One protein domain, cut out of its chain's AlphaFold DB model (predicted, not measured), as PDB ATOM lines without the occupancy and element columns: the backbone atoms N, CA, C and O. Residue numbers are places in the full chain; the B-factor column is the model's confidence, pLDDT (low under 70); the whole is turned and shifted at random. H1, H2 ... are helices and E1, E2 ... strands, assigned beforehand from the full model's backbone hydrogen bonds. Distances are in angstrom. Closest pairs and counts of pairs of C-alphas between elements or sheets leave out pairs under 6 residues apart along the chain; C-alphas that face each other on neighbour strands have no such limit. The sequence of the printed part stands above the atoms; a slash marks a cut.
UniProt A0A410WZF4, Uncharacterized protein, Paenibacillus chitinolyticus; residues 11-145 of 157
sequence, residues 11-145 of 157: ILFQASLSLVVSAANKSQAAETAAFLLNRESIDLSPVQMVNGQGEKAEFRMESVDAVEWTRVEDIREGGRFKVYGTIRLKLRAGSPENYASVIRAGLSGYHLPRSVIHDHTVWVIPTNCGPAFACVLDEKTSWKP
ATOM      1  N   ILE A  11     141.902 164.637 154.247       84.50
ATOM      2  CA  ILE A  11     141.934 163.241 153.837       84.50
ATOM      3  C   ILE A  11     140.691 162.967 153.000       84.50
ATOM      4  O   ILE A  11     139.568 163.186 153.444       84.50
ATOM      5  N   LEU A  12     140.887 162.481 151.783       89.06
ATOM      6  CA  LEU A  12     139.815 162.022 150.913       89.06
ATOM      7  C   LEU A  12     139.691 160.513 151.060       89.06
ATOM      8  O   LEU A  12     140.609 159.775 150.696       89.06
ATOM      9  N   PHE A  13     138.556 160.070 151.580       91.19
ATOM     10  CA  PHE A  13     138.239 158.661 151.748       91.19
ATOM     11  C   PHE A  13     137.136 158.255 150.776       91.19
ATOM     12  O   PHE A  13     136.133 158.953 150.627       91.19
ATOM     13  N   GLN A  14     137.314 157.118 150.119       94.25
ATOM     14  CA  GLN A  14     136.323 156.517 149.244       94.25
ATOM     15  C   GLN A  14     136.147 155.050 149.614       94.25
ATOM     16  O   GLN A  14     137.131 154.325 149.706       94.25
ATOM     17  N   ALA A  15     134.901 154.598 149.733       94.81
ATOM     18  CA  ALA A  15     134.587 153.184 149.902       94.81
ATOM     19  C   ALA A  15     133.536 152.737 148.889       94.81
ATOM     20  O   ALA A  15     132.495 153.377 148.728       94.81
ATOM     21  N   SER A  16     133.802 151.619 148.221       96.06
ATOM     22  CA  SER A  16     132.782 150.864 147.501       96.06
ATOM     23  C   SER A  16     132.082 149.946 148.487       96.06
ATOM     24  O   SER A  16     132.722 149.258 149.281       96.06
ATOM     25  N   LEU A  17     130.757 149.937 148.451       96.00
ATOM     26  CA  LEU A  17     129.949 149.303 149.477       96.00
ATOM     27  C   LEU A  17     128.710 148.629 148.907       96.00
ATOM     28  O   LEU A  17     128.304 148.858 147.765       96.00
ATOM     29  N   SER A  18     128.111 147.777 149.728       95.81
ATOM     30  CA  SER A  18     126.811 147.187 149.457       95.81
ATOM     31  C   SER A  18     125.896 147.235 150.672       95.81
ATOM     32  O   SER A  18     126.337 147.019 151.802       95.81
ATOM     33  N   LEU A  19     124.617 147.490 150.412       95.06
ATOM     34  CA  LEU A  19     123.522 147.412 151.372       95.06
ATOM     35  C   LEU A  19     122.588 146.274 150.984       95.06
ATOM     36  O   LEU A  19     122.335 146.042 149.802       95.06
ATOM     37  N   VAL A  20     122.049 145.587 151.985       94.69
ATOM     38  CA  VAL A  20     120.941 144.654 151.783       94.69
ATOM     39  C   VAL A  20     119.662 145.334 152.244       94.69
ATOM     40  O   VAL A  20     119.559 145.722 153.403       94.69
ATOM     41  N   VAL A  21     118.693 145.456 151.341       94.75
ATOM     42  CA  VAL A  21     117.400 146.099 151.606       94.75
ATOM     43  C   VAL A  21     116.254 145.164 151.241       94.75
ATOM     44  O   VAL A  21     116.398 144.296 150.380       94.75
ATOM     45  N   SER A  22     115.110 145.351 151.890       94.31
ATOM     46  CA  SER A  22     113.861 144.671 151.545       94.31
ATOM     47  C   SER A  22     113.000 145.591 150.682       94.31
ATOM     48  O   SER A  22     112.777 146.740 151.052       94.31
ATOM     49  N   ALA A  23     112.524 145.096 149.542       94.88
ATOM     50  CA  ALA A  23     111.685 145.842 148.602       94.88
ATOM     51  C   ALA A  23     110.850 144.884 147.735       94.88
ATOM     52  O   ALA A  23     111.123 143.687 147.687       94.88
ATOM     53  N   ALA A  24     109.845 145.384 147.006       93.62
ATOM     54  CA  ALA A  24     109.066 144.526 146.104       93.62
ATOM     55  C   ALA A  24     109.777 144.259 144.764       93.62
ATOM     56  O   ALA A  24     109.492 143.272 144.090       93.62
ATOM     57  N   ASN A  25     110.673 145.154 144.342       94.50
ATOM     58  CA  ASN A  25     111.397 145.060 143.076       94.50
ATOM     59  C   ASN A  25     112.704 145.872 143.109       94.50
ATOM     60  O   ASN A  25     112.966 146.629 144.044       94.50
ATOM     61  N   LYS A  26     113.510 145.749 142.045       95.38
ATOM     62  CA  LYS A  26     114.817 146.416 141.930       95.38
ATOM     63  C   LYS A  26     114.751 147.949 141.958       95.38
ATOM     64  O   LYS A  26     115.674 148.558 142.489       95.38
ATOM     65  N   SER A  27     113.699 148.563 141.407       96.06
ATOM     66  CA  SER A  27     113.543 150.030 141.418       96.06
ATOM     67  C   SER A  27     113.344 150.526 142.846       96.06
ATOM     68  O   SER A  27     114.108 151.351 143.333       96.06
ATOM     69  N   GLN A  28     112.396 149.914 143.559       96.56
ATOM     70  CA  GLN A  28     112.138 150.233 144.961       96.56
ATOM     71  C   GLN A  28     113.346 149.937 145.855       96.56
ATOM     72  O   GLN A  28     113.592 150.666 146.810       96.56
ATOM     73  N   ALA A  29     114.132 148.901 145.551       96.56
ATOM     74  CA  ALA A  29     115.368 148.623 146.277       96.56
ATOM     75  C   ALA A  29     116.405 149.746 146.113       96.56
ATOM     76  O   ALA A  29     117.012 150.157 147.101       96.56
ATOM     77  N   ALA A  30     116.593 150.262 144.893       96.94
ATOM     78  CA  ALA A  30     117.482 151.398 144.647       96.94
ATOM     79  C   ALA A  30     117.007 152.656 145.391       96.94
ATOM     80  O   ALA A  30     117.806 153.302 146.066       96.94
ATOM     81  N   GLU A  31     115.709 152.962 145.322       96.81
ATOM     82  CA  GLU A  31     115.095 154.085 146.043       96.81
ATOM     83  C   GLU A  31     115.254 153.940 147.561       96.81
ATOM     84  O   GLU A  31     115.619 154.894 148.239       96.81
ATOM     85  N   THR A  32     115.058 152.732 148.093       95.69
ATOM     86  CA  THR A  32     115.219 152.444 149.526       95.69
ATOM     87  C   THR A  32     116.667 152.635 149.969       95.69
ATOM     88  O   THR A  32     116.913 153.254 151.000       95.69
ATOM     89  N   ALA A  33     117.642 152.151 149.194       96.12
ATOM     90  CA  ALA A  33     119.056 152.368 149.498       96.12
ATOM     91  C   ALA A  33     119.427 153.858 149.454       96.12
ATOM     92  O   ALA A  33     120.102 154.342 150.361       96.12
ATOM     93  N   ALA A  34     118.935 154.590 148.449       95.50
ATOM     94  CA  ALA A  34     119.128 156.032 148.338       95.50
ATOM     95  C   ALA A  34     118.462 156.798 149.485       95.50
ATOM     96  O   ALA A  34     119.025 157.771 149.966       95.50
ATOM     97  N   PHE A  35     117.301 156.360 149.964       94.19
ATOM     98  CA  PHE A  35     116.640 156.973 151.112       94.19
ATOM     99  C   PHE A  35     117.408 156.728 152.418       94.19
ATOM    100  O   PHE A  35     117.653 157.668 153.169       94.19
ATOM    101  N   LEU A  36     117.816 155.480 152.672       93.94
ATOM    102  CA  LEU A  36     118.516 155.099 153.902       93.94
ATOM    103  C   LEU A  36     119.902 155.738 154.000       93.94
ATOM    104  O   LEU A  36     120.317 156.174 155.072       93.94
ATOM    105  N   LEU A  37     120.630 155.780 152.888       94.88
ATOM    106  CA  LEU A  37     122.005 156.247 152.863       94.88
ATOM    107  C   LEU A  37     122.225 157.145 151.643       94.88
ATOM    108  O   LEU A  37     122.471 156.688 150.524       94.88
ATOM    109  N   ASN A  38     122.149 158.446 151.904       94.69
ATOM    110  CA  ASN A  38     122.483 159.531 150.992       94.69
ATOM    111  C   ASN A  38     123.316 160.584 151.731       94.69
ATOM    112  O   ASN A  38     123.633 160.451 152.911       94.69
ATOM    113  N   ARG A  39     123.694 161.636 151.010       94.62
ATOM    114  CA  ARG A  39     124.525 162.710 151.542       94.62
ATOM    115  C   ARG A  39     123.861 163.439 152.711       94.62
ATOM    116  O   ARG A  39     124.555 163.821 153.644       94.62
ATOM    117  N   GLU A  40     122.552 163.648 152.638       93.62
ATOM    118  CA  GLU A  40     121.765 164.385 153.624       93.62
ATOM    119  C   GLU A  40     121.382 163.537 154.846       93.62
ATOM    120  O   GLU A  40     121.084 164.094 155.902       93.62
ATOM    121  N   SER A  41     121.370 162.207 154.715       93.12
ATOM    122  CA  SER A  41     120.991 161.298 155.798       93.12
ATOM    123  C   SER A  41     122.144 160.991 156.746       93.12
ATOM    124  O   SER A  41     121.888 160.724 157.917       93.12
ATOM    125  N   ILE A  42     123.389 161.023 156.265       93.94
ATOM    126  CA  ILE A  42     124.579 160.644 157.037       93.94
ATOM    127  C   ILE A  42     124.910 161.696 158.096       93.94
ATOM    128  O   ILE A  42     125.131 162.867 157.783       93.94
ATOM    129  N   ASP A  43     125.066 161.246 159.340       92.94
ATOM    130  CA  ASP A  43     125.565 162.098 160.412       92.94
ATOM    131  C   ASP A  43     127.092 162.220 160.329       92.94
ATOM    132  O   ASP A  43     127.815 161.220 160.231       92.94
ATOM    133  N   LEU A  44     127.599 163.452 160.443       90.38
ATOM    134  CA  LEU A  44     129.034 163.766 160.453       90.38
ATOM    135  C   LEU A  44     129.684 163.362 161.785       90.38
ATOM    136  O   LEU A  44     130.080 164.187 162.608       90.38
ATOM    137  N   SER A  45     129.758 162.056 162.006       87.44
ATOM    138  CA  SER A  45     130.339 161.424 163.187       87.44
ATOM    139  C   SER A  45     131.822 161.085 162.975       87.44
ATOM    140  O   SER A  45     132.279 160.954 161.833       87.44
ATOM    141  N   PRO A  46     132.615 160.957 164.054       89.19
ATOM    142  CA  PRO A  46     133.980 160.463 163.949       89.19
ATOM    143  C   PRO A  46     134.029 159.032 163.401       89.19
ATOM    144  O   PRO A  46     133.225 158.175 163.765       89.19
ATOM    145  N   VAL A  47     135.018 158.767 162.555       89.38
ATOM    146  CA  VAL A  47     135.307 157.465 161.958       89.38
ATOM    147  C   VAL A  47     136.622 156.951 162.533       89.38
ATOM    148  O   VAL A  47     137.655 157.617 162.459       89.38
ATOM    149  N   GLN A  48     136.595 155.749 163.101       89.75
ATOM    150  CA  GLN A  48     137.802 155.066 163.552       89.75
ATOM    151  C   GLN A  48     138.383 154.232 162.409       89.75
ATOM    152  O   GLN A  48     137.689 153.404 161.824       89.75
ATOM    153  N   MET A  49     139.668 154.423 162.123       88.69
ATOM    154  CA  MET A  49     140.405 153.650 161.122       88.69
ATOM    155  C   MET A  49     141.668 153.056 161.748       88.69
ATOM    156  O   MET A  49     142.143 153.522 162.785       88.69
ATOM    157  N   VAL A  50     142.210 152.020 161.117       88.06
ATOM    158  CA  VAL A  50     143.421 151.314 161.545       88.06
ATOM    159  C   VAL A  50     144.492 151.395 160.471       88.06
ATOM    160  O   VAL A  50     144.173 151.374 159.284       88.06
ATOM    161  N   ASN A  51     145.758 151.505 160.870       84.31
ATOM    162  CA  ASN A  51     146.873 151.426 159.929       84.31
ATOM    163  C   ASN A  51     147.375 149.983 159.738       84.31
ATOM    164  O   ASN A  51     146.919 149.051 160.401       84.31
ATOM    165  N   GLY A  52     148.349 149.784 158.845       79.88
ATOM    166  CA  GLY A  52     148.962 148.468 158.605       79.88
ATOM    167  C   GLY A  52     149.685 147.847 159.813       79.88
ATOM    168  O   GLY A  52     149.970 146.654 159.793       79.88
ATOM    169  N   GLN A  53     149.960 148.625 160.865       82.06
ATOM    170  CA  GLN A  53     150.536 148.151 162.131       82.06
ATOM    171  C   GLN A  53     149.452 147.827 163.177       82.06
ATOM    172  O   GLN A  53     149.768 147.383 164.277       82.06
ATOM    173  N   GLY A  54     148.171 148.030 162.844       81.69
ATOM    174  CA  GLY A  54     147.036 147.841 163.748       81.69
ATOM    175  C   GLY A  54     146.768 149.027 164.679       81.69
ATOM    176  O   GLY A  54     145.888 148.937 165.538       81.69
ATOM    177  N   GLU A  55     147.484 150.144 164.523       83.56
ATOM    178  CA  GLU A  55     147.259 151.342 165.330       83.56
ATOM    179  C   GLU A  55     145.963 152.028 164.903       83.56
ATOM    180  O   GLU A  55     145.711 152.247 163.716       83.56
ATOM    181  N   LYS A  56     145.138 152.377 165.891       86.62
ATOM    182  CA  LYS A  56     143.853 153.045 165.684       86.62
ATOM    183  C   LYS A  56     144.043 154.554 165.684       86.62
ATOM    184  O   LYS A  56     144.668 155.093 166.593       86.62
ATOM    185  N   ALA A  57     143.417 155.232 164.731       85.69
ATOM    186  CA  ALA A  57     143.275 156.681 164.734       85.69
ATOM    187  C   ALA A  57     141.814 157.070 164.502       85.69
ATOM    188  O   ALA A  57     141.079 156.414 163.762       85.69
ATOM    189  N   GLU A  58     141.399 158.146 165.163       88.50
ATOM    190  CA  GLU A  58     140.090 158.754 164.954       88.50
ATOM    191  C   GLU A  58     140.206 159.896 163.944       88.50
ATOM    192  O   GLU A  58     141.065 160.783 164.066       88.50
ATOM    193  N   PHE A  59     139.302 159.879 162.970       87.88
ATOM    194  CA  PHE A  59     139.157 160.890 161.941       87.88
ATOM    195  C   PHE A  59     137.776 161.526 162.038       87.88
ATOM    196  O   PHE A  59     136.760 160.839 162.062       87.88
ATOM    197  N   ARG A  60     137.712 162.852 162.081       90.56
ATOM    198  CA  ARG A  60     136.451 163.591 162.045       90.56
ATOM    199  C   ARG A  60     135.976 163.710 160.609       90.56
ATOM    200  O   ARG A  60     136.752 164.103 159.741       90.56
ATOM    201  N   MET A  61     134.708 163.398 160.370       91.25
ATOM    202  CA  MET A  61     134.080 163.625 159.076       91.25
ATOM    203  C   MET A  61     133.749 165.110 158.920       91.25
ATOM    204  O   MET A  61     133.003 165.668 159.718       91.25
ATOM    205  N   GLU A  62     134.315 165.756 157.904       91.38
ATOM    206  CA  GLU A  62     134.009 167.154 157.580       91.38
ATOM    207  C   GLU A  62     132.817 167.264 156.640       91.38
ATOM    208  O   GLU A  62     131.954 168.123 156.809       91.38
ATOM    209  N   SER A  63     132.780 166.404 155.621       93.00
ATOM    210  CA  SER A  63     131.685 166.368 154.662       93.00
ATOM    211  C   SER A  63     131.559 165.010 153.997       93.00
ATOM    212  O   SER A  63     132.543 164.303 153.769       93.00
ATOM    213  N   VAL A  64     130.331 164.698 153.600       94.44
ATOM    214  CA  VAL A  64     130.047 163.688 152.584       94.44
ATOM    215  C   VAL A  64     130.052 164.394 151.233       94.44
ATOM    216  O   VAL A  64     129.241 165.293 150.992       94.44
ATOM    217  N   ASP A  65     130.993 164.029 150.368       93.69
ATOM    218  CA  ASP A  65     131.123 164.614 149.032       93.69
ATOM    219  C   ASP A  65     130.113 163.992 148.061       93.69
ATOM    220  O   ASP A  65     129.497 164.709 147.274       93.69
ATOM    221  N   ALA A  66     129.931 162.667 148.119       94.69
ATOM    222  CA  ALA A  66     128.981 161.951 147.273       94.69
ATOM    223  C   ALA A  66     128.584 160.588 147.854       94.69
ATOM    224  O   ALA A  66     129.396 159.917 148.497       94.69
ATOM    225  N   VAL A  67     127.358 160.165 147.540       96.50
ATOM    226  CA  VAL A  67     126.870 158.788 147.684       96.50
ATOM    227  C   VAL A  67     126.184 158.404 146.375       96.50
ATOM    228  O   VAL A  67     125.256 159.085 145.947       96.50
ATOM    229  N   GLU A  68     126.655 157.347 145.720       96.81
ATOM    230  CA  GLU A  68     126.201 156.956 144.381       96.81
ATOM    231  C   GLU A  68     125.886 155.461 144.334       96.81
ATOM    232  O   GLU A  68     126.764 154.629 144.566       96.81
ATOM    233  N   TRP A  69     124.643 155.115 143.997       97.00
ATOM    234  CA  TRP A  69     124.181 153.735 143.834       97.00
ATOM    235  C   TRP A  69     124.217 153.337 142.360       97.00
ATOM    236  O   TRP A  69     123.680 154.041 141.510       97.00
ATOM    237  N   THR A  70     124.851 152.209 142.041       95.56
ATOM    238  CA  THR A  70     125.193 151.848 140.654       95.56
ATOM    239  C   THR A  70     124.574 150.541 140.183       95.56
ATOM    240  O   THR A  70     124.376 150.354 138.983       95.56
ATOM    241  N   ARG A  71     124.270 149.609 141.093       97.06
ATOM    242  CA  ARG A  71     123.788 148.277 140.712       97.06
ATOM    243  C   ARG A  71     122.869 147.683 141.767       97.06
ATOM    244  O   ARG A  71     123.153 147.777 142.954       97.06
ATOM    245  N   VAL A  72     121.821 146.996 141.317       97.31
ATOM    246  CA  VAL A  72     120.906 146.231 142.173       97.31
ATOM    247  C   VAL A  72     120.887 144.772 141.734       97.31
ATOM    248  O   VAL A  72     120.581 144.456 140.579       97.31
ATOM    249  N   GLU A  73     121.171 143.878 142.670       96.06
ATOM    250  CA  GLU A  73     121.071 142.434 142.491       96.06
ATOM    251  C   GLU A  73     119.945 141.875 143.356       96.06
ATOM    252  O   GLU A  73     119.773 142.264 144.508       96.06
ATOM    253  N   ASP A  74     119.172 140.963 142.777       93.25
ATOM    254  CA  ASP A  74     118.196 140.171 143.516       93.25
ATOM    255  C   ASP A  74     118.960 139.084 144.274       93.25
ATOM    256  O   ASP A  74     119.679 138.278 143.670       93.25
ATOM    257  N   ILE A  75     118.855 139.111 145.598       89.75
ATOM    258  CA  ILE A  75     119.291 137.998 146.428       89.75
ATOM    259  C   ILE A  75     118.061 137.106 146.462       89.75
ATOM    260  O   ILE A  75     117.033 137.582 146.928       89.75
ATOM    261  N   ARG A  76     118.160 135.870 145.950       71.31
ATOM    262  CA  ARG A  76     117.053 134.932 145.623       71.31
ATOM    263  C   ARG A  76     116.160 134.494 146.810       71.31
ATOM    264  O   ARG A  76     115.582 133.411 146.804       71.31
ATOM    265  N   GLU A  77     116.045 135.330 147.825       66.62
ATOM    266  CA  GLU A  77     115.339 135.216 149.083       66.62
ATOM    267  C   GLU A  77     114.284 136.335 149.175       66.62
ATOM    268  O   GLU A  77     114.517 137.400 149.748       66.62
ATOM    269  N   GLY A  78     113.103 136.089 148.603       72.19
ATOM    270  CA  GLY A  78     111.843 136.700 149.052       72.19
ATOM    271  C   GLY A  78     111.803 138.229 149.176       72.19
ATOM    272  O   GLY A  78     111.363 138.736 150.204       72.19
ATOM    273  N   GLY A  79     112.233 138.968 148.147       87.94
ATOM    274  CA  GLY A  79     112.134 140.437 148.133       87.94
ATOM    275  C   GLY A  79     113.295 141.153 148.826       87.94
ATOM    276  O   GLY A  79     113.146 142.287 149.283       87.94
ATOM    277  N   ARG A  80     114.461 140.507 148.922       94.62
ATOM    278  CA  ARG A  80     115.705 141.141 149.371       94.62
ATOM    279  C   ARG A  80     116.613 141.441 148.190       94.62
ATOM    280  O   ARG A  80     116.802 140.630 147.289       94.62
ATOM    281  N   PHE A  81     117.227 142.610 148.228       96.12
ATOM    282  CA  PHE A  81     118.096 143.090 147.167       96.12
ATOM    283  C   PHE A  81     119.423 143.550 147.748       96.12
ATOM    284  O   PHE A  81     119.462 144.195 148.796       96.12
ATOM    285  N   LYS A  82     120.511 143.239 147.043       96.56
ATOM    286  CA  LYS A  82     121.834 143.790 147.313       96.56
ATOM    287  C   LYS A  82     122.053 144.984 146.400       96.56
ATOM    288  O   LYS A  82     122.103 144.835 145.178       96.56
ATOM    289  N   VAL A  83     122.173 146.164 146.989       97.69
ATOM    290  CA  VAL A  83     122.391 147.422 146.274       97.69
ATOM    291  C   VAL A  83     123.840 147.837 146.463       97.69
ATOM    292  O   VAL A  83     124.326 147.900 147.588       97.69
ATOM    293  N   TYR A  84     124.542 148.074 145.363       98.00
ATOM    294  CA  TYR A  84     125.958 148.420 145.330       98.00
ATOM    295  C   TYR A  84     126.128 149.895 145.025       98.00
ATOM    296  O   TYR A  84     125.417 150.442 144.177       98.00
ATOM    297  N   GLY A  85     127.099 150.515 145.678       97.31
ATOM    298  CA  GLY A  85     127.378 151.926 145.504       97.31
ATOM    299  C   GLY A  85     128.753 152.326 146.001       97.31
ATOM    300  O   GLY A  85     129.580 151.487 146.359       97.31
ATOM    301  N   THR A  86     128.995 153.628 145.992       97.12
ATOM    302  CA  THR A  86     130.226 154.242 146.482       97.12
ATOM    303  C   THR A  86     129.885 155.431 147.365       97.12
ATOM    304  O   THR A  86     128.957 156.182 147.071       97.12
ATOM    305  N   ILE A  87     130.666 155.618 148.423       96.25
ATOM    306  CA  ILE A  87     130.655 156.811 149.268       96.25
ATOM    307  C   ILE A  87     132.006 157.513 149.184       96.25
ATOM    308  O   ILE A  87     133.049 156.858 149.141       96.25
ATOM    309  N   ARG A  88     131.982 158.847 149.153       95.56
ATOM    310  CA  ARG A  88     133.166 159.712 149.169       95.56
ATOM    311  C   ARG A  88     133.051 160.719 150.304       95.56
ATOM    312  O   ARG A  88     132.033 161.401 150.420       95.56
ATOM    313  N   LEU A  89     134.094 160.814 151.118       93.38
ATOM    314  CA  LEU A  89     134.145 161.615 152.337       93.38
ATOM    315  C   LEU A  89     135.385 162.500 152.357       93.38
ATOM    316  O   LEU A  89     136.459 162.096 151.903       93.38
ATOM    317  N   LYS A  90     135.245 163.654 153.007       91.75
ATOM    318  CA  LYS A  90     136.370 164.431 153.521       91.75
ATOM    319  C   LYS A  90     136.502 164.191 155.007       91.75
ATOM    320  O   LYS A  90     135.548 164.368 155.765       91.75
ATOM    321  N   LEU A  91     137.695 163.783 155.403       89.25
ATOM    322  CA  LEU A  91     138.063 163.489 156.770       89.25
ATOM    323  C   LEU A  91     139.197 164.416 157.216       89.25
ATOM    324  O   LEU A  91     140.042 164.837 156.423       89.25
ATOM    325  N   ARG A  92     139.241 164.670 158.518       86.25
ATOM    326  CA  ARG A  92     140.304 165.397 159.208       86.25
ATOM    327  C   ARG A  92     140.809 164.556 160.373       86.25
ATOM    328  O   ARG A  92     140.029 163.831 160.982       86.25
ATOM    329  N   ALA A  93     142.089 164.636 160.723       81.50
ATOM    330  CA  ALA A  93     142.559 163.958 161.931       81.50
ATOM    331  C   ALA A  93     141.868 164.548 163.179       81.50
ATOM    332  O   ALA A  93     141.720 165.763 163.306       81.50
ATOM    333  N   GLY A  94     141.422 163.686 164.099       74.38
ATOM    334  CA  GLY A  94     140.681 164.114 165.293       74.38
ATOM    335  C   GLY A  94     141.503 164.934 166.296       74.38
ATOM    336  O   GLY A  94     140.922 165.684 167.084       74.38
ATOM    337  N   SER A  95     142.836 164.828 166.253       71.56
ATOM    338  CA  SER A  95     143.767 165.555 167.122       71.56
ATOM    339  C   SER A  95     145.096 165.894 166.412       71.56
ATOM    340  O   SER A  95     145.492 165.182 165.483       71.56
ATOM    341  N   PRO A  96     145.827 166.937 166.867       64.94
ATOM    342  CA  PRO A  96     147.184 167.283 166.410       64.94
ATOM    343  C   PRO A  96     148.177 166.112 166.436       64.94
ATOM    344  O   PRO A  96     149.011 165.965 165.548       64.94
ATOM    345  N   GLU A  97     148.069 165.253 167.446       64.94
ATOM    346  CA  GLU A  97     148.958 164.107 167.657       64.94
ATOM    347  C   GLU A  97     148.727 163.015 166.607       64.94
ATOM    348  O   GLU A  97     149.680 162.435 166.078       64.94
ATOM    349  N   ASN A  98     147.460 162.821 166.218       66.19
ATOM    350  CA  ASN A  98     147.103 161.935 165.120       66.19
ATOM    351  C   ASN A  98     147.724 162.433 163.812       66.19
ATOM    352  O   ASN A  98     148.209 161.611 163.051       66.19
ATOM    353  N   TYR A  99     147.827 163.744 163.561       67.69
ATOM    354  CA  TYR A  99     148.465 164.235 162.331       67.69
ATOM    355  C   TYR A  99     149.919 163.782 162.184       67.69
ATOM    356  O   TYR A  99     150.302 163.340 161.104       67.69
ATOM    357  N   ALA A 100     150.734 163.844 163.240       65.44
ATOM    358  CA  ALA A 100     152.138 163.433 163.155       65.44
ATOM    359  C   ALA A 100     152.281 161.926 162.889       65.44
ATOM    360  O   ALA A 100     153.138 161.503 162.113       65.44
ATOM    361  N   SER A 101     151.443 161.099 163.512       65.12
ATOM    362  CA  SER A 101     151.420 159.650 163.270       65.12
ATOM    363  C   SER A 101     150.854 159.307 161.897       65.12
ATOM    364  O   SER A 101     151.353 158.414 161.220       65.12
ATOM    365  N   VAL A 102     149.863 160.061 161.442       64.50
ATOM    366  CA  VAL A 102     149.220 159.854 160.154       64.50
ATOM    367  C   VAL A 102     150.128 160.284 158.991       64.50
ATOM    368  O   VAL A 102     150.249 159.546 158.017       64.50
ATOM    369  N   ILE A 103     150.843 161.408 159.112       65.75
ATOM    370  CA  ILE A 103     151.867 161.835 158.142       65.75
ATOM    371  C   ILE A 103     153.021 160.819 158.096       65.75
ATOM    372  O   ILE A 103     153.487 160.469 157.013       65.75
ATOM    373  N   ARG A 104     153.465 160.305 159.256       64.75
ATOM    374  CA  ARG A 104     154.540 159.296 159.343       64.75
ATOM    375  C   ARG A 104     154.151 157.933 158.769       64.75
ATOM    376  O   ARG A 104     155.003 157.277 158.181       64.75
ATOM    377  N   ALA A 105     152.895 157.513 158.919       60.47
ATOM    378  CA  ALA A 105     152.403 156.220 158.434       60.47
ATOM    379  C   ALA A 105     152.319 156.116 156.896       60.47
ATOM    380  O   ALA A 105     152.087 155.028 156.370       60.47
ATOM    381  N   GLY A 106     152.531 157.217 156.168       55.88
ATOM    382  CA  GLY A 106     152.476 157.246 154.710       55.88
ATOM    383  C   GLY A 106     151.049 157.374 154.164       55.88
ATOM    384  O   GLY A 106     150.074 156.912 154.754       55.88
ATOM    385  N   LEU A 107     150.953 158.023 152.999       55.06
ATOM    386  CA  LEU A 107     149.770 158.596 152.325       55.06
ATOM    387  C   LEU A 107     148.562 157.663 152.046       55.06
ATOM    388  O   LEU A 107     147.600 158.103 151.421       55.06
ATOM    389  N   SER A 108     148.562 156.411 152.499       58.75
ATOM    390  CA  SER A 108     147.502 155.424 152.235       58.75
ATOM    391  C   SER A 108     147.329 154.368 153.341       58.75
ATOM    392  O   SER A 108     146.636 153.376 153.137       58.75
ATOM    393  N   GLY A 109     147.954 154.550 154.511       71.50
ATOM    394  CA  GLY A 109     148.057 153.480 155.509       71.50
ATOM    395  C   GLY A 109     146.764 153.128 156.251       71.50
ATOM    396  O   GLY A 109     146.662 152.010 156.751       71.50
ATOM    397  N   TYR A 110     145.797 154.049 156.331       83.44
ATOM    398  CA  TYR A 110     144.591 153.882 157.149       83.44
ATOM    399  C   TYR A 110     143.410 153.331 156.355       83.44
ATOM    400  O   TYR A 110     143.070 153.844 155.285       83.44
ATOM    401  N   HIS A 111     142.765 152.328 156.943       87.12
ATOM    402  CA  HIS A 111     141.631 151.590 156.400       87.12
ATOM    403  C   HIS A 111     140.583 151.322 157.491       87.12
ATOM    404  O   HIS A 111     140.889 151.386 158.687       87.12
ATOM    405  N   LEU A 112     139.334 151.058 157.111       90.31
ATOM    406  CA  LEU A 112     138.296 150.709 158.078       90.31
ATOM    407  C   LEU A 112     138.632 149.371 158.766       90.31
ATOM    408  O   LEU A 112     139.137 148.443 158.126       90.31
ATOM    409  N   PRO A 113     138.360 149.234 160.076       86.44
ATOM    410  CA  PRO A 113     138.672 148.012 160.804       86.44
ATOM    411  C   PRO A 113     137.873 146.832 160.248       86.44
ATOM    412  O   PRO A 113     136.651 146.902 160.101       86.44
ATOM    413  N   ARG A 114     138.563 145.720 159.976       82.12
ATOM    414  CA  ARG A 114     137.905 144.477 159.559       82.12
ATOM    415  C   ARG A 114     136.995 143.955 160.665       82.12
ATOM    416  O   ARG A 114     137.314 144.058 161.850       82.12
ATOM    417  N   SER A 115     135.866 143.377 160.263       73.50
ATOM    418  CA  SER A 115     134.983 142.690 161.200       73.50
ATOM    419  C   SER A 115     135.710 141.496 161.818       73.50
ATOM    420  O   SER A 115     136.460 140.795 161.147       73.50
ATOM    421  N   VAL A 116     135.462 141.242 163.102       70.19
ATOM    422  CA  VAL A 116     135.970 140.047 163.799       70.19
ATOM    423  C   VAL A 116     135.115 138.810 163.476       70.19
ATOM    424  O   VAL A 116     135.515 137.685 163.747       70.19
ATOM    425  N   ILE A 117     133.916 139.027 162.923       64.81
ATOM    426  CA  ILE A 117     132.869 138.008 162.735       64.81
ATOM    427  C   ILE A 117     132.746 137.597 161.259       64.81
ATOM    428  O   ILE A 117     132.258 136.514 160.951       64.81
ATOM    429  N   HIS A 118     133.188 138.453 160.336       62.12
ATOM    430  CA  HIS A 118     133.108 138.223 158.898       62.12
ATOM    431  C   HIS A 118     134.430 138.575 158.223       62.12
ATOM    432  O   HIS A 118     135.079 139.543 158.606       62.12
ATOM    433  N   ASP A 119     134.748 137.873 157.134       68.31
ATOM    434  CA  ASP A 119     135.900 138.184 156.273       68.31
ATOM    435  C   ASP A 119     135.799 139.563 155.592       68.31
ATOM    436  O   ASP A 119     136.754 140.038 154.975       68.31
ATOM    437  N   HIS A 120     134.643 140.224 155.704       74.75
ATOM    438  CA  HIS A 120     134.369 141.537 155.141       74.75
ATOM    439  C   HIS A 120     134.212 142.597 156.232       74.75
ATOM    440  O   HIS A 120     133.618 142.364 157.288       74.75
ATOM    441  N   THR A 121     134.703 143.799 155.946       85.25
ATOM    442  CA  THR A 121     134.475 144.975 156.785       85.25
ATOM    443  C   THR A 121     132.998 145.362 156.729       85.25
ATOM    444  O   THR A 121     132.453 145.623 155.657       85.25
ATOM    445  N   VAL A 122     132.345 145.411 157.893       89.69
ATOM    446  CA  VAL A 122     130.999 145.977 158.037       89.69
ATOM    447  C   VAL A 122     131.144 147.344 158.677       89.69
ATOM    448  O   VAL A 122     131.601 147.458 159.812       89.69
ATOM    449  N   TRP A 123     130.745 148.378 157.947       91.75
ATOM    450  CA  TRP A 123     130.734 149.738 158.446       91.75
ATOM    451  C   TRP A 123     129.327 150.112 158.909       91.75
ATOM    452  O   TRP A 123     128.361 150.045 158.146       91.75
ATOM    453  N   VAL A 124     129.224 150.486 160.182       92.06
ATOM    454  CA  VAL A 124     128.013 151.064 160.766       92.06
ATOM    455  C   VAL A 124     128.071 152.570 160.547       92.06
ATOM    456  O   VAL A 124     128.894 153.248 161.159       92.06
ATOM    457  N   ILE A 125     127.223 153.077 159.655       92.81
ATOM    458  CA  ILE A 125     127.161 154.495 159.295       92.81
ATOM    459  C   ILE A 125     125.960 155.111 160.019       92.81
ATOM    460  O   ILE A 125     124.825 154.722 159.729       92.81
ATOM    461  N   PRO A 126     126.170 156.032 160.973       92.25
ATOM    462  CA  PRO A 126     125.071 156.734 161.623       92.25
ATOM    463  C   PRO A 126     124.301 157.592 160.614       92.25
ATOM    464  O   PRO A 126     124.905 158.290 159.796       92.25
ATOM    465  N   THR A 127     122.973 157.506 160.659       93.38
ATOM    466  CA  THR A 127     122.083 158.327 159.836       93.38
ATOM    467  C   THR A 127     120.905 158.825 160.664       93.38
ATOM    468  O   THR A 127     120.515 158.192 161.653       93.38
ATOM    469  N   ASN A 128     120.261 159.890 160.195       91.12
ATOM    470  CA  ASN A 128     119.069 160.470 160.813       91.12
ATOM    471  C   ASN A 128     117.827 159.545 160.824       91.12
ATOM    472  O   ASN A 128     116.863 159.827 161.534       91.12
ATOM    473  N   CYS A 129     117.847 158.437 160.075       85.88
ATOM    474  CA  CYS A 129     116.779 157.432 160.013       85.88
ATOM    475  C   CYS A 129     117.132 156.134 160.769       85.88
ATOM    476  O   CYS A 129     116.368 155.168 160.734       85.88
ATOM    477  N   GLY A 130     118.286 156.098 161.445       89.00
ATOM    478  CA  GLY A 130     118.859 154.912 162.084       89.00
ATOM    479  C   GLY A 130     120.161 154.447 161.415       89.00
ATOM    480  O   GLY A 130     120.472 154.857 160.299       89.00
ATOM    481  N   PRO A 131     120.974 153.607 162.075       92.81
ATOM    482  CA  PRO A 131     122.263 153.197 161.527       92.81
ATOM    483  C   PRO A 131     122.104 152.352 160.256       92.81
ATOM    484  O   PRO A 131     121.372 151.360 160.241       92.81
ATOM    485  N   ALA A 132     122.842 152.710 159.205       93.06
ATOM    486  CA  ALA A 132     122.982 151.899 158.004       93.06
ATOM    487  C   ALA A 132     124.152 150.919 158.168       93.06
ATOM    488  O   ALA A 132     125.256 151.305 158.552       93.06
ATOM    489  N   PHE A 133     123.920 149.646 157.853       92.75
ATOM    490  CA  PHE A 133     124.936 148.595 157.930       92.75
ATOM    491  C   PHE A 133     125.433 148.263 156.526       92.75
ATOM    492  O   PHE A 133     124.772 147.538 155.781       92.75
ATOM    493  N   ALA A 134     126.593 148.806 156.164       93.50
ATOM    494  CA  ALA A 134     127.182 148.646 154.843       93.50
ATOM    495  C   ALA A 134     128.327 147.634 154.862       93.50
ATOM    496  O   ALA A 134     129.240 147.718 155.679       93.50
ATOM    497  N   CYS A 135     128.309 146.689 153.925       93.88
ATOM    498  CA  CYS A 135     129.459 145.831 153.672       93.88
ATOM    499  C   CYS A 135     130.424 146.569 152.739       93.88
ATOM    500  O   CYS A 135     130.036 146.927 151.624       93.88
ATOM    501  N   VAL A 136     131.651 146.802 153.199       93.81
ATOM    502  CA  VAL A 136     132.713 147.477 152.447       93.81
ATOM    503  C   VAL A 136     133.417 146.452 151.562       93.81
ATOM    504  O   VAL A 136     133.880 145.413 152.030       93.81
ATOM    505  N   LEU A 137     133.458 146.746 150.266       92.62
ATOM    506  CA  LEU A 137     133.979 145.868 149.218       92.62
ATOM    507  C   LEU A 137     135.401 146.249 148.805       92.62
ATOM    508  O   LEU A 137     136.214 145.376 148.524       92.62
ATOM    509  N   ASP A 138     135.671 147.551 148.752       91.31
ATOM    510  CA  ASP A 138     136.974 148.150 148.462       91.31
ATOM    511  C   ASP A 138     137.022 149.530 149.121       91.31
ATOM    512  O   ASP A 138     135.981 150.170 149.300       91.31
ATOM    513  N   GLU A 139     138.214 150.007 149.456       91.25
ATOM    514  CA  GLU A 139     138.397 151.345 150.009       91.25
ATOM    515  C   GLU A 139     139.720 151.970 149.578       91.25
ATOM    516  O   GLU A 139     140.716 151.292 149.321       91.25
ATOM    517  N   LYS A 140     139.720 153.298 149.476       88.06
ATOM    518  CA  LYS A 140     140.867 154.096 149.059       88.06
ATOM    519  C   LYS A 140     140.922 155.372 149.875       88.06
ATOM    520  O   LYS A 140     139.934 156.095 149.988       88.06
ATOM    521  N   THR A 141     142.116 155.685 150.353       84.94
ATOM    522  CA  THR A 141     142.400 156.908 151.098       84.94
ATOM    523  C   THR A 141     143.485 157.683 150.360       84.94
ATOM    524  O   THR A 141     144.483 157.105 149.932       84.94
ATOM    525  N   SER A 142     143.291 158.987 150.184       78.38
ATOM    526  CA  SER A 142     144.274 159.886 149.572       78.38
ATOM    527  C   SER A 142     144.306 161.231 150.291       78.38
ATOM    528  O   SER A 142     143.396 161.561 151.047       78.38
ATOM    529  N   TRP A 143     145.364 162.008 150.077       74.00
ATOM    530  CA  TRP A 143     145.587 163.274 150.772       74.00
ATOM    531  C   TRP A 143     145.528 164.444 149.812       74.00
ATOM    532  O   TRP A 143     146.110 164.396 148.727       74.00
ATOM    533  N   LYS A 144     144.911 165.531 150.267       67.38
ATOM    534  CA  LYS A 144     145.182 166.860 149.733       67.38
ATOM    535  C   LYS A 144     145.999 167.627 150.771       67.38
ATOM    536  O   LYS A 144     145.468 167.923 151.844       67.38
ATOM    537  N   PRO A 145     147.291 167.899 150.503       58.94
ATOM    538  CA  PRO A 145     148.068 168.741 151.391       58.94
ATOM    539  C   PRO A 145     147.421 170.123 151.455       58.94
ATOM    540  O   PRO A 145     146.909 170.628 150.457       58.94
TER     541      PRO A 145
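AT A GLANCE: This is residues 11 to 145 of the 157 residues of an uncharacterized protein of Paenibacillus chitinolyticus (UniProt A0A410WZF4). Six antiparallel strands make one strongly curled sheet, like part of a barrel that stays open between its edge strands E2 and E5. Helix H1 packs on the strands E1, E3 and E4 near one end of the long axis, and the shorter helix H2 lies near the other end, by E3 and E4. The printed part has 135 residues, with elements in the order E1, H1, E2, E3, E4, H2, E5, E6, and the sheet runs E2, E3, E4, E1, E6, E5. The class is mixed, helices and strands, and the sheet holds a meander, E2, E3 and E4, each strand the antiparallel neighbour of the one before. The whole is compact, with a radius of gyration of the C-alphas of 15.7 A, yet elongated in outline, spanning 50 by 30 by 22 A.

HOW THE PARTS SIT: Start at E1, residues 11 to 22, an inner strand of the sheet. Its antiparallel neighbour on one side is E4, residues 80 to 93, at 157 degrees between directions; look for N 11 and O 91, 2.9 A apart, and N 21 and O 81, 2.9 A apart. On the other side of E1 is E6, residues 132 to 144, antiparallel at 166 degrees, with N 14 and O 140 at 2.8 A. Next comes H1, residues 26 to 36, which is on the sheet. Its closest C-alpha pair with E1 is that of Val 21 and Ala 29, 6.2 A apart, and with E4 that of Ala 29 and Phe 81, also 6.2 A apart. Then find E2, residues 46 to 50, an edge strand that forms a hairpin with E3, residues 56 to 75; N 47 and O 59 are 2.8 A apart. E3 bends by 101 degrees at residue 60 and forms a hairpin with E4, with N 73 and O 82 at 2.8 A. The closest C-alphas of H1 and E3 are those of Lys 26 and Val 72, 6.1 A apart. H2, residues 96 to 104, is on the sheet at a height over the sheet of 7.9 A, only just over E3, on which 3 of its 9 C-alphas fall. It runs along the strands, at 7 degrees to E3 on the local plane. Last, E5, residues 121 to 125, is the other edge strand and forms a hairpin with E6, with N 123 and O 134 at 2.8 A. E2 and E5 are apart, and so are H1 and H2. In H1 each O i to N i+4 pair is within hydrogen-bond range; in H2, 4 of 5 are.

IN THESE COORDINATES: Find C-alpha 11 at (141.934, 163.241, 153.837); from there E1 runs 33.7 A to C-alpha 22 at (113.861, 144.671, 151.545). H1 is 15.2 A long from residue 26 to residue 36. E2 covers residues 46 to 50. E3, the longest strand by residues, spans 34.6 A from 56 to 75, and E4 spans 37.4 A from 80 to 93, bending by 59 degrees at residue 90. H2 covers residues 96 to 104, and E5 residues 121 to 125. E6 bends by 92 degrees at residue 135 and spans 28.0 A, ending at C-alpha 144 at (145.182, 166.860, 149.733).

THE WHOLE: The two C-alphas farthest apart are those of Gly 78 and Ala 100, 50.4 A. The printed part has no cut. The link from H2 to E5, residues 105 to 120, is long. The mean pLDDT of the printed part is 86.6; look for values under 70 at residue 77, residues 96 to 108, residues 117 to 119 and residues 144 to 145.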